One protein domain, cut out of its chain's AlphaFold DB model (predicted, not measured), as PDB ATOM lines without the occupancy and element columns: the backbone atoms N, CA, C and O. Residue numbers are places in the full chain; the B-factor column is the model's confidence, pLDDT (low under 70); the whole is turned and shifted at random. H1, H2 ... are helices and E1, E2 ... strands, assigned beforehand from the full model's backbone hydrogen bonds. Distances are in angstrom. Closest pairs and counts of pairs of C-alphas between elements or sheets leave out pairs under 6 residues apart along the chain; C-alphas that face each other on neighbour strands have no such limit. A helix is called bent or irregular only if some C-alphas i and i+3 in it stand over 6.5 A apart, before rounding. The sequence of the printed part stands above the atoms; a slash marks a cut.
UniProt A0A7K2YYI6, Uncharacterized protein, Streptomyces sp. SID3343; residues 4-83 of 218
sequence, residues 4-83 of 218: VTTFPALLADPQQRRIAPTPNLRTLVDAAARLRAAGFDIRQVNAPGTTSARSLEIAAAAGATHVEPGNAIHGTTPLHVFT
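This is residues 4 to 83 of the 218 residues of an uncharacterized protein of Streptomyces sp. SID3343 (UniProt A0A7K2YYI6). An elongated body has one long helix, H1, making one end, with the short strand E3 beside it, and a small two-stranded hairpin, E1 and E2, set beyond H1's first residues along the longest axis. H2 packs on the hairpin, chiefly on E2, and the short helices H3 and H4 lie toward the end away from H1. The printed part has 80 residues, with the order E1 E2 H1 E3 H2 H3 H4, an antiparallel sheet E1 - E2, and a mixed class of helices and strands. It is compact, with a radius of gyration of the C-alphas of 13.2 A, and spans 44 by 24 by 17 A.

Residues 4 to 5 pair, parallel, with residues 45 to 46 of E3, residues 44 to 46; E3 pairs with no named strand. E1, residues 10 to 13, and E2, residues 18 to 21, form a hairpin, antiparallel at 139 degrees, with N 11 and O 20 at 3.0 A and N 20 and O 11 at 2.8 A, within hydrogen-bond range. The closest C-alphas of H1, residues 23 to 37, and E3 are those of Ala 32 and Val 45, 6.9 A apart. Those of E2 and H2, residues 53 to 61, are Ile 19 and Ser 55, 6.5 A. H1 and H2 are only just apart, at 8.4 A. H2 and H3, residues 71 to 74, are close but not clearly touching, with Ala 53 and Ala 72 the closest C-alphas at 7.8 A. The closest C-alphas of E2 and H4, residues 79 to 82, are those of Arg 18 and Leu 79, 6.8 A. Every O i to N i+4 pair is within hydrogen-bond range in H1, 3 of 5 in H2, and H3 and H4 are too short for such a pair.

E1 begins at C-alpha 10, (167.113, 212.176, 179.293), and is 9.4 A long; E2 is 10.1 A. H1 runs 21.3 A to C-alpha 37 at (162.362, 210.212, 154.575). H2, 13.7 A, is neither bent nor irregular, but only just: C-alphas 54 and 57 are 6.5 A apart. H4 ends at C-alpha 82, (175.675, 212.188, 192.348).

The two C-alphas farthest apart, those of Gly 39 and Val 81, are 44.0 A apart. The printed part has no cut and no long link. Its mean pLDDT is 95.6, and no printed residue is under 70.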
ATOM      1  N   VAL A   4     160.260 217.779 165.844       98.31
ATOM      2  CA  VAL A   4     159.741 216.756 166.756       98.31
ATOM      3  C   VAL A   4     160.247 217.020 168.173       98.31
ATOM      4  O   VAL A   4     161.324 217.594 168.355       98.31
ATOM      5  N   THR A   5     159.471 216.601 169.169       98.38
ATOM      6  CA  THR A   5     159.853 216.650 170.584       98.38
ATOM      7  C   THR A   5     159.298 215.441 171.334       98.38
ATOM      8  O   THR A   5     158.388 214.764 170.851       98.38
ATOM      9  N   THR A   6     159.860 215.156 172.502       98.06
ATOM     10  CA  THR A   6     159.367 214.159 173.455       98.06
ATOM     11  C   THR A   6     159.789 214.555 174.862       98.06
ATOM     12  O   THR A   6     160.677 215.384 175.027       98.06
ATOM     13  N   PHE A   7     159.207 213.931 175.881       97.75
ATOM     14  CA  PHE A   7     159.661 214.097 177.253       97.75
ATOM     15  C   PHE A   7     159.454 212.807 178.062       97.75
ATOM     16  O   PHE A   7     158.470 212.101 177.834       97.75
ATOM     17  N   PRO A   8     160.339 212.491 179.020       96.50
ATOM     18  CA  PRO A   8     161.701 213.010 179.136       96.50
ATOM     19  C   PRO A   8     162.623 212.295 178.137       96.50
ATOM     20  O   PRO A   8     162.603 211.068 178.043       96.50
ATOM     21  N   ALA A   9     163.446 213.036 177.398       98.00
ATOM     22  CA  ALA A   9     164.458 212.463 176.510       98.00
ATOM     23  C   ALA A   9     165.676 211.934 177.290       98.00
ATOM     24  O   ALA A   9     166.232 210.891 176.944       98.00
ATOM     25  N   LEU A  10     166.060 212.612 178.375       96.69
ATOM     26  CA  LEU A  10     167.113 212.176 179.293       96.69
ATOM     27  C   LEU A  10     166.592 212.169 180.736       96.69
ATOM     28  O   LEU A  10     165.820 213.042 181.146       96.69
ATOM     29  N   LEU A  11     167.046 211.194 181.521       94.88
ATOM     30  CA  LEU A  11     166.740 211.071 182.945       94.88
ATOM     31  C   LEU A  11     167.995 210.763 183.753       94.88
ATOM     32  O   LEU A  11     168.984 210.254 183.234       94.88
ATOM     33  N   ALA A  12     167.936 211.081 185.040       92.62
ATOM     34  CA  ALA A  12     168.917 210.612 185.999       92.62
ATOM     35  C   ALA A  12     168.739 209.105 186.228       92.62
ATOM     36  O   ALA A  12     167.632 208.643 186.494       92.62
ATOM     37  N   ASP A  13     169.833 208.362 186.142       92.19
ATOM     38  CA  ASP A  13     169.923 206.970 186.554       92.19
ATOM     39  C   ASP A  13     170.587 206.934 187.941       92.19
ATOM     40  O   ASP A  13     171.798 207.168 188.039       92.19
ATOM     41  N   PRO A  14     169.829 206.684 189.024       89.31
ATOM     42  CA  PRO A  14     170.377 206.654 190.377       89.31
ATOM     43  C   PRO A  14     171.310 205.466 190.624       89.31
ATOM     44  O   PRO A  14     172.220 205.580 191.442       89.31
ATOM     45  N   GLN A  15     171.133 204.347 189.914       89.88
ATOM     46  CA  GLN A  15     172.001 203.177 190.061       89.88
ATOM     47  C   GLN A  15     173.367 203.442 189.428       89.88
ATOM     48  O   GLN A  15     174.401 203.129 190.011       89.88
ATOM     49  N   GLN A  16     173.372 204.063 188.248       91.00
ATOM     50  CA  GLN A  16     174.599 204.421 187.529       91.00
ATOM     51  C   GLN A  16     175.158 205.792 187.928       91.00
ATOM     52  O   GLN A  16     176.228 206.167 187.451       91.00
ATOM     53  N   ARG A  17     174.438 206.542 188.774       91.19
ATOM     54  CA  ARG A  17     174.784 207.890 189.253       91.19
ATOM     55  C   ARG A  17     175.152 208.851 188.116       91.19
ATOM     56  O   ARG A  17     176.114 209.610 188.208       91.19
ATOM     57  N   ARG A  18     174.395 208.813 187.016       91.38
ATOM     58  CA  ARG A  18     174.633 209.646 185.823       91.38
ATOM     59  C   ARG A  18     173.338 210.018 185.118       91.38
ATOM     60  O   ARG A  18     172.285 209.465 185.407       91.38
ATOM     61  N   ILE A  19     173.420 210.935 184.161       93.81
ATOM     62  CA  ILE A  19     172.317 211.204 183.233       93.81
ATOM     63  C   ILE A  19     172.405 210.198 182.081       93.81
ATOM     64  O   ILE A  19     173.486 209.969 181.539       93.81
ATOM     65  N   ALA A  20     171.275 209.600 181.715       94.94
ATOM     66  CA  ALA A  20     171.181 208.576 180.687       94.94
ATOM     67  C   ALA A  20     170.043 208.872 179.692       94.94
ATOM     68  O   ALA A  20     169.030 209.483 180.058       94.94
ATOM     69  N   PRO A  21     170.186 208.437 178.427       96.75
ATOM     70  CA  PRO A  21     169.111 208.514 177.452       96.75
ATOM     71  C   PRO A  21     167.965 207.570 177.809       96.75
ATOM     72  O   PRO A  21     168.179 206.423 178.201       96.75
ATOM     73  N   THR A  22     166.734 208.038 177.626       97.44
ATOM     74  CA  THR A  22     165.535 207.209 177.787       97.44
ATOM     75  C   THR A  22     165.166 206.532 176.458       97.44
ATOM     76  O   THR A  22     165.635 206.944 175.389       97.44
ATOM     77  N   PRO A  23     164.266 205.529 176.463       98.06
ATOM     78  CA  PRO A  23     163.673 205.017 175.227       98.06
ATOM     79  C   PRO A  23     163.026 206.113 174.363       98.06
ATOM     80  O   PRO A  23     163.042 206.006 173.137       98.06
ATOM     81  N   ASN A  24     162.531 207.191 174.985       98.31
ATOM     82  CA  ASN A  24     161.878 208.297 174.289       98.31
ATOM     83  C   ASN A  24     162.859 209.051 173.385       98.31
ATOM     84  O   ASN A  24     162.478 209.428 172.280       98.31
ATOM     85  N   LEU A  25     164.129 209.215 173.786       98.25
ATOM     86  CA  LEU A  25     165.143 209.835 172.922       98.25
ATOM     87  C   LEU A  25     165.341 209.042 171.626       98.25
ATOM     88  O   LEU A  25     165.405 209.629 170.551       98.25
ATOM     89  N   ARG A  26     165.388 207.708 171.704       97.00
ATOM     90  CA  ARG A  26     165.484 206.871 170.499       97.00
ATOM     91  C   ARG A  26     164.253 207.051 169.612       97.00
ATOM     92  O   ARG A  26     164.395 207.304 168.421       97.00
ATOM     93  N   THR A  27     163.055 207.005 170.196       98.38
ATOM     94  CA  THR A  27     161.804 207.252 169.462       98.38
ATOM     95  C   THR A  27     161.791 208.622 168.785       98.38
ATOM     96  O   THR A  27     161.344 208.734 167.646       98.38
ATOM     97  N   LEU A  28     162.308 209.658 169.449       98.44
ATOM     98  CA  LEU A  28     162.429 211.007 168.903       98.44
ATOM     99  C   LEU A  28     163.308 211.037 167.644       98.44
ATOM    100  O   LEU A  28     162.910 211.608 166.626       98.44
ATOM    101  N   VAL A  29     164.484 210.409 167.706       97.25
ATOM    102  CA  VAL A  29     165.437 210.344 166.587       97.25
ATOM    103  C   VAL A  29     164.856 209.548 165.417       97.25
ATOM    104  O   VAL A  29     164.880 210.022 164.278       97.25
ATOM    105  N   ASP A  30     164.251 208.393 165.695       98.00
ATOM    106  CA  ASP A  30     163.609 207.554 164.678       98.00
ATOM    107  C   ASP A  30     162.443 208.285 163.999       98.00
ATOM    108  O   ASP A  30     162.288 208.229 162.775       98.00
ATOM    109  N   ALA A  31     161.630 209.013 164.770       98.25
ATOM    110  CA  ALA A  31     160.535 209.817 164.239       98.25
ATOM    111  C   ALA A  31     161.050 210.941 163.328       98.25
ATOM    112  O   ALA A  31     160.517 211.133 162.233       98.25
ATOM    113  N   ALA A  32     162.115 211.644 163.733       98.19
ATOM    114  CA  ALA A  32     162.748 212.664 162.902       98.19
ATOM    115  C   ALA A  32     163.254 212.080 161.574       98.19
ATOM    116  O   ALA A  32     163.014 212.660 160.515       98.19
ATOM    117  N   ALA A  33     163.921 210.922 161.618       97.62
ATOM    118  CA  ALA A  33     164.430 210.245 160.428       97.62
ATOM    119  C   ALA A  33     163.299 209.821 159.476       97.62
ATOM    120  O   ALA A  33     163.368 210.097 158.278       97.62
ATOM    121  N   ARG A  34     162.223 209.223 160.002       98.31
ATOM    122  CA  ARG A  34     161.054 208.805 159.205       98.31
ATOM    123  C   ARG A  34     160.344 209.986 158.552       98.31
ATOM    124  O   ARG A  34     159.984 209.908 157.382       98.31
ATOM    125  N   LEU A  35     160.175 211.091 159.276       98.06
ATOM    126  CA  LEU A  35     159.573 212.304 158.723       98.06
ATOM    127  C   LEU A  35     160.444 212.917 157.619       98.06
ATOM    128  O   LEU A  35     159.919 213.308 156.580       98.06
ATOM    129  N   ARG A  36     161.771 212.943 157.792       97.62
ATOM    130  CA  ARG A  36     162.691 213.379 156.728       97.62
ATOM    131  C   ARG A  36     162.587 212.487 155.492       97.62
ATOM    132  O   ARG A  36     162.489 213.004 154.384       97.62
ATOM    133  N   ALA A  37     162.533 211.166 155.673       98.19
ATOM    134  CA  ALA A  37     162.362 210.212 154.575       98.19
ATOM    135  C   ALA A  37     161.020 210.379 153.835       98.19
ATOM    136  O   ALA A  37     160.948 210.142 152.634       98.19
ATOM    137  N   ALA A  38     159.978 210.843 154.528       98.06
ATOM    138  CA  ALA A  38     158.685 211.186 153.937       98.06
ATOM    139  C   ALA A  38     158.654 212.575 153.254       98.06
ATOM    140  O   ALA A  38     157.591 213.018 152.825       98.06
ATOM    141  N   GLY A  39     159.791 213.272 153.153       97.69
ATOM    142  CA  GLY A  39     159.912 214.561 152.465       97.69
ATOM    143  C   GLY A  39     159.666 215.796 153.340       97.69
ATOM    144  O   GLY A  39     159.612 216.907 152.814       97.69
ATOM    145  N   PHE A  40     159.528 215.648 154.664       98.12
ATOM    146  CA  PHE A  40     159.398 216.796 155.566       98.12
ATOM    147  C   PHE A  40     160.761 217.424 155.906       98.12
ATOM    148  O   PHE A  40     161.708 216.741 156.292       98.12
ATOM    149  N   ASP A  41     160.830 218.757 155.874       96.81
ATOM    150  CA  ASP A  41     161.993 219.558 156.290       96.81
ATOM    151  C   ASP A  41     162.068 219.689 157.828       96.81
ATOM    152  O   ASP A  41     161.743 220.726 158.417       96.81
ATOM    153  N   ILE A  42     162.433 218.590 158.499       98.06
ATOM    154  CA  ILE A  42     162.603 218.529 159.960       98.06
ATOM    155  C   ILE A  42     163.940 219.159 160.362       98.06
ATOM    156  O   ILE A  42     164.993 218.512 160.292       98.06
ATOM    157  N   ARG A  43     163.879 220.404 160.844       96.44
ATOM    158  CA  ARG A  43     165.042 221.184 161.305       96.44
ATOM    159  C   ARG A  43     165.232 221.167 162.815       96.44
ATOM    160  O   ARG A  43     166.344 221.374 163.282       96.44
ATOM    161  N   GLN A  44     164.163 220.908 163.563       98.19
ATOM    162  CA  GLN A  44     164.194 220.888 165.019       98.19
ATOM    163  C   GLN A  44     163.945 219.475 165.556       98.19
ATOM    164  O   GLN A  44     162.866 218.911 165.419       98.19
ATOM    165  N   VAL A  45     164.956 218.917 166.203       98.44
ATOM    166  CA  VAL A  45     164.851 217.755 167.090       98.44
ATOM    167  C   VAL A  45     165.077 218.281 168.503       98.44
ATOM    168  O   VAL A  45     166.205 218.651 168.836       98.44
ATOM    169  N   ASN A  46     163.998 218.419 169.273       98.62
ATOM    170  CA  ASN A  46     164.021 218.980 170.621       98.62
ATOM    171  C   ASN A  46     163.982 217.853 171.660       98.62
ATOM    172  O   ASN A  46     163.046 217.056 171.660       98.62
ATOM    173  N   ALA A  47     165.009 217.767 172.504       98.44
ATOM    174  CA  ALA A  47     165.205 216.674 173.452       98.44
ATOM    175  C   ALA A  47     165.230 217.177 174.911       98.44
ATOM    176  O   ALA A  47     166.281 217.125 175.558       98.44
ATOM    177  N   PRO A  48     164.102 217.676 175.453       97.62
ATOM    178  CA  PRO A  48     164.030 218.124 176.838       97.62
ATOM    179  C   PRO A  48     164.024 216.945 177.820       97.62
ATOM    180  O   PRO A  48     163.595 215.832 177.507       97.62
ATOM    181  N   GLY A  49     164.461 217.203 179.050       94.69
ATOM    182  CA  GLY A  49     164.509 216.218 180.134       94.69
ATOM    183  C   GLY A  49     165.879 216.212 180.787       94.69
ATOM    184  O   GLY A  49     166.868 215.909 180.135       94.69
ATOM    185  N   THR A  50     165.941 216.583 182.068       92.94
ATOM    186  CA  THR A  50     167.197 216.667 182.842       92.94
ATOM    187  C   THR A  50     168.303 217.451 182.118       92.94
ATOM    188  O   THR A  50     169.482 217.139 182.261       92.94
ATOM    189  N   THR A  51     167.928 218.459 181.319       96.00
ATOM    190  CA  THR A  51     168.885 219.254 180.548       96.00
ATOM    191  C   THR A  51     169.812 220.011 181.495       96.00
ATOM    192  O   THR A  51     169.339 220.815 182.296       96.00
ATOM    193  N   SER A  52     171.110 219.740 181.389       95.38
ATOM    194  CA  SER A  52     172.208 220.319 182.168       95.38
ATOM    195  C   SER A  52     173.469 220.378 181.304       95.38
ATOM    196  O   SER A  52     173.515 219.744 180.248       95.38
ATOM    197  N   ALA A  53     174.515 221.070 181.751       94.25
ATOM    198  CA  ALA A  53     175.798 221.158 181.055       94.25
ATOM    199  C   ALA A  53     176.342 219.770 180.665       94.25
ATOM    200  O   ALA A  53     176.768 219.564 179.531       94.25
ATOM    201  N   ARG A  54     176.241 218.784 181.569       91.06
ATOM    202  CA  ARG A  54     176.672 217.395 181.313       91.06
ATOM    203  C   ARG A  54     175.769 216.641 180.337       91.06
ATOM    204  O   ARG A  54     176.218 215.704 179.686       91.06
ATOM    205  N   SER A  55     174.495 217.007 180.244       94.25
ATOM    206  CA  SER A  55     173.547 216.315 179.369       94.25
ATOM    207  C   SER A  55     173.599 216.821 177.922       94.25
ATOM    208  O   SER A  55     173.077 216.146 177.033       94.25
ATOM    209  N   LEU A  56     174.182 218.005 177.680       96.00
ATOM    210  CA  LEU A  56     174.265 218.615 176.349       96.00
ATOM    211  C   LEU A  56     174.997 217.709 175.359       96.00
ATOM    212  O   LEU A  56     174.512 217.509 174.248       96.00
ATOM    213  N   GLU A  57     176.111 217.106 175.779       94.81
ATOM    214  CA  GLU A  57     176.887 216.184 174.943       94.81
ATOM    215  C   GLU A  57     176.076 214.939 174.561       94.81
ATOM    216  O   GLU A  57     176.094 214.523 173.405       94.81
ATOM    217  N   ILE A  58     175.294 214.384 175.497       96.06
ATOM    218  CA  ILE A  58     174.439 213.212 175.248       96.06
ATOM    219  C   ILE A  58     173.350 213.552 174.222       96.06
ATOM    220  O   ILE A  58     173.123 212.793 173.278       96.06
ATOM    221  N   ALA A  59     172.684 214.700 174.387       97.38
ATOM    222  CA  ALA A  59     171.651 215.156 173.461       97.38
ATOM    223  C   ALA A  59     172.231 215.428 172.060       97.38
ATOM    224  O   ALA A  59     171.669 214.974 171.061       97.38
ATOM    225  N   ALA A  60     173.377 216.112 171.988       97.38
ATOM    226  CA  ALA A  60     174.060 216.413 170.734       97.38
ATOM    227  C   ALA A  60     174.504 215.137 170.002       97.38
ATOM    228  O   ALA A  60     174.266 215.006 168.801       97.38
ATOM    229  N   ALA A  61     175.069 214.160 170.722       97.56
ATOM    230  CA  ALA A  61     175.472 212.871 170.158       97.56
ATOM    231  C   ALA A  61     174.287 212.077 169.576       97.56
ATOM    232  O   ALA A  61     174.454 211.339 168.606       97.56
ATOM    233  N   ALA A  62     173.081 212.258 170.121       96.81
ATOM    234  CA  ALA A  62     171.852 211.674 169.586       96.81
ATOM    235  C   ALA A  62     171.254 212.460 168.400       96.81
ATOM    236  O   ALA A  62     170.221 212.068 167.862       96.81
ATOM    237  N   GLY A  63     171.867 213.568 167.978       96.44
ATOM    238  CA  GLY A  63     171.364 214.411 166.892       96.44
ATOM    239  C   GLY A  63     170.245 215.367 167.311       96.44
ATOM    240  O   GLY A  63     169.512 215.867 166.450       96.44
ATOM    241  N   ALA A  64     170.093 215.631 168.614       97.88
ATOM    242  CA  ALA A  64     169.255 216.727 169.074       97.88
ATOM    243  C   ALA A  64     169.856 218.069 168.636       97.88
ATOM    244  O   ALA A  64     171.066 218.262 168.577       97.88
ATOM    245  N   THR A  65     168.972 219.010 168.341       97.62
ATOM    246  CA  THR A  65     169.322 220.376 167.909       97.62
ATOM    247  C   THR A  65     168.909 221.422 168.938       97.62
ATOM    248  O   THR A  65     169.415 222.535 168.913       97.62
ATOM    249  N   HIS A  66     167.952 221.072 169.802       98.25
ATOM    250  CA  HIS A  66     167.372 221.937 170.819       98.25
ATOM    251  C   HIS A  66     167.218 221.144 172.118       98.25
ATOM    252  O   HIS A  66     166.987 219.930 172.093       98.25
ATOM    253  N   VAL A  67     167.346 221.851 173.234       98.00
ATOM    254  CA  VAL A  67     167.161 221.360 174.601       98.00
ATOM    255  C   VAL A  67     166.566 222.485 175.450       98.00
ATOM    256  O   VAL A  67     166.578 223.643 175.033       98.00
ATOM    257  N   GLU A  68     166.070 222.163 176.644       97.69
ATOM    258  CA  GLU A  68     165.320 223.104 177.486       97.69
ATOM    259  C   GLU A  68     165.810 223.020 178.947       97.69
ATOM    260  O   GLU A  68     165.264 222.246 179.742       97.69
ATOM    261  N   PRO A  69     166.884 223.747 179.326       96.44
ATOM    262  CA  PRO A  69     167.366 223.755 180.705       96.44
ATOM    263  C   PRO A  69     166.340 224.417 181.634       96.44
ATOM    264  O   PRO A  69     165.965 225.569 181.442       96.44
ATOM    265  N   GLY A  70     165.907 223.673 182.655       95.19
ATOM    266  CA  GLY A  70     165.036 224.153 183.734       95.19
ATOM    267  C   GLY A  70     165.804 224.230 185.052       95.19
ATOM    268  O   GLY A  70     166.554 225.168 185.284       95.19
ATOM    269  N   ASN A  71     165.693 223.189 185.888       95.31
ATOM    270  CA  ASN A  71     166.392 223.090 187.183       95.31
ATOM    271  C   ASN A  71     167.927 223.272 187.108       95.31
ATOM    272  O   ASN A  71     168.545 223.612 188.112       95.31
ATOM    273  N   ALA A  72     168.557 223.088 185.941       95.62
ATOM    274  CA  ALA A  72     169.975 223.407 185.755       95.62
ATOM    275  C   ALA A  72     170.287 224.894 185.967       95.62
ATOM    276  O   ALA A  72     171.331 225.211 186.518       95.62
ATOM    277  N   ILE A  73     169.358 225.799 185.636       94.94
ATOM    278  CA  ILE A  73     169.522 227.245 185.863       94.94
ATOM    279  C   ILE A  73     169.733 227.556 187.354       94.94
ATOM    280  O   ILE A  73     170.414 228.521 187.689       94.94
ATOM    281  N   HIS A  74     169.186 226.727 188.246       93.19
ATOM    282  CA  HIS A  74     169.275 226.907 189.695       93.19
ATOM    283  C   HIS A  74     170.208 225.906 190.389       93.19
ATOM    284  O   HIS A  74     170.239 225.886 191.617       93.19
ATOM    285  N   GLY A  75     170.929 225.057 189.646       94.38
ATOM    286  CA  GLY A  75     171.789 224.024 190.238       94.38
ATOM    287  C   GLY A  75     171.029 222.977 191.065       94.38
ATOM    288  O   GLY A  75     171.574 222.386 191.987       94.38
ATOM    289  N   THR A  76     169.752 222.729 190.760       93.94
ATOM    290  CA  THR A  76     168.883 221.786 191.494       93.94
ATOM    291  C   THR A  76     168.605 220.515 190.691       93.94
ATOM    292  O   THR A  76     167.543 219.894 190.784       93.94
ATOM    293  N   THR A  77     169.543 220.120 189.830       92.88
ATOM    294  CA  THR A  77     169.409 218.886 189.044       92.88
ATOM    295  C   THR A  77     169.798 217.664 189.882       92.88
ATOM    296  O   THR A  77     170.611 217.787 190.796       92.88
ATOM    297  N   PRO A  78     169.320 216.456 189.535       89.88
ATOM    298  CA  PRO A  78     169.691 215.227 190.236       89.88
ATOM    299  C   PRO A  78     171.196 214.939 190.226       89.88
ATOM    300  O   PRO A  78     171.690 214.222 191.088       89.88
ATOM    301  N   LEU A  79     171.934 215.513 189.266       89.38
ATOM    302  CA  LEU A  79     173.385 215.381 189.173       89.38
ATOM    303  C   LEU A  79     174.093 215.846 190.455       89.38
ATOM    304  O   LEU A  79     175.085 215.236 190.836       89.38
ATOM    305  N   HIS A  80     173.546 216.847 191.149       90.88
ATOM    306  CA  HIS A  80     174.117 217.408 192.380       90.88
ATOM    307  C   HIS A  80     174.028 216.448 193.576       90.88
ATOM    308  O   HIS A  80     174.701 216.648 194.577       90.88
ATOM    309  N   VAL A  81     173.229 215.380 193.474       87.56
ATOM    310  CA  VAL A  81     173.231 214.273 194.448       87.56
ATOM    311  C   VAL A  81     174.320 213.245 194.108       87.56
ATOM    312  O   VAL A  81     174.776 212.476 194.956       87.56
ATOM    313  N   PHE A  82     174.742 213.194 192.845       87.81
ATOM    314  CA  PHE A  82     175.675 212.188 192.348       87.81
ATOM    315  C   PHE A  82     177.134 212.632 192.411       87.81
ATOM    316  O   PHE A  82     178.003 211.779 192.605       87.81
ATOM    317  N   THR A  83     177.399 213.925 192.242       87.31
ATOM    318  CA  THR A  83     178.747 214.492 192.172       87.31
ATOM    319  C   THR A  83     178.761 215.942 192.647       87.31
ATOM    320  O   THR A  83     177.822 216.693 192.390       87.31
TER     321      THR A  83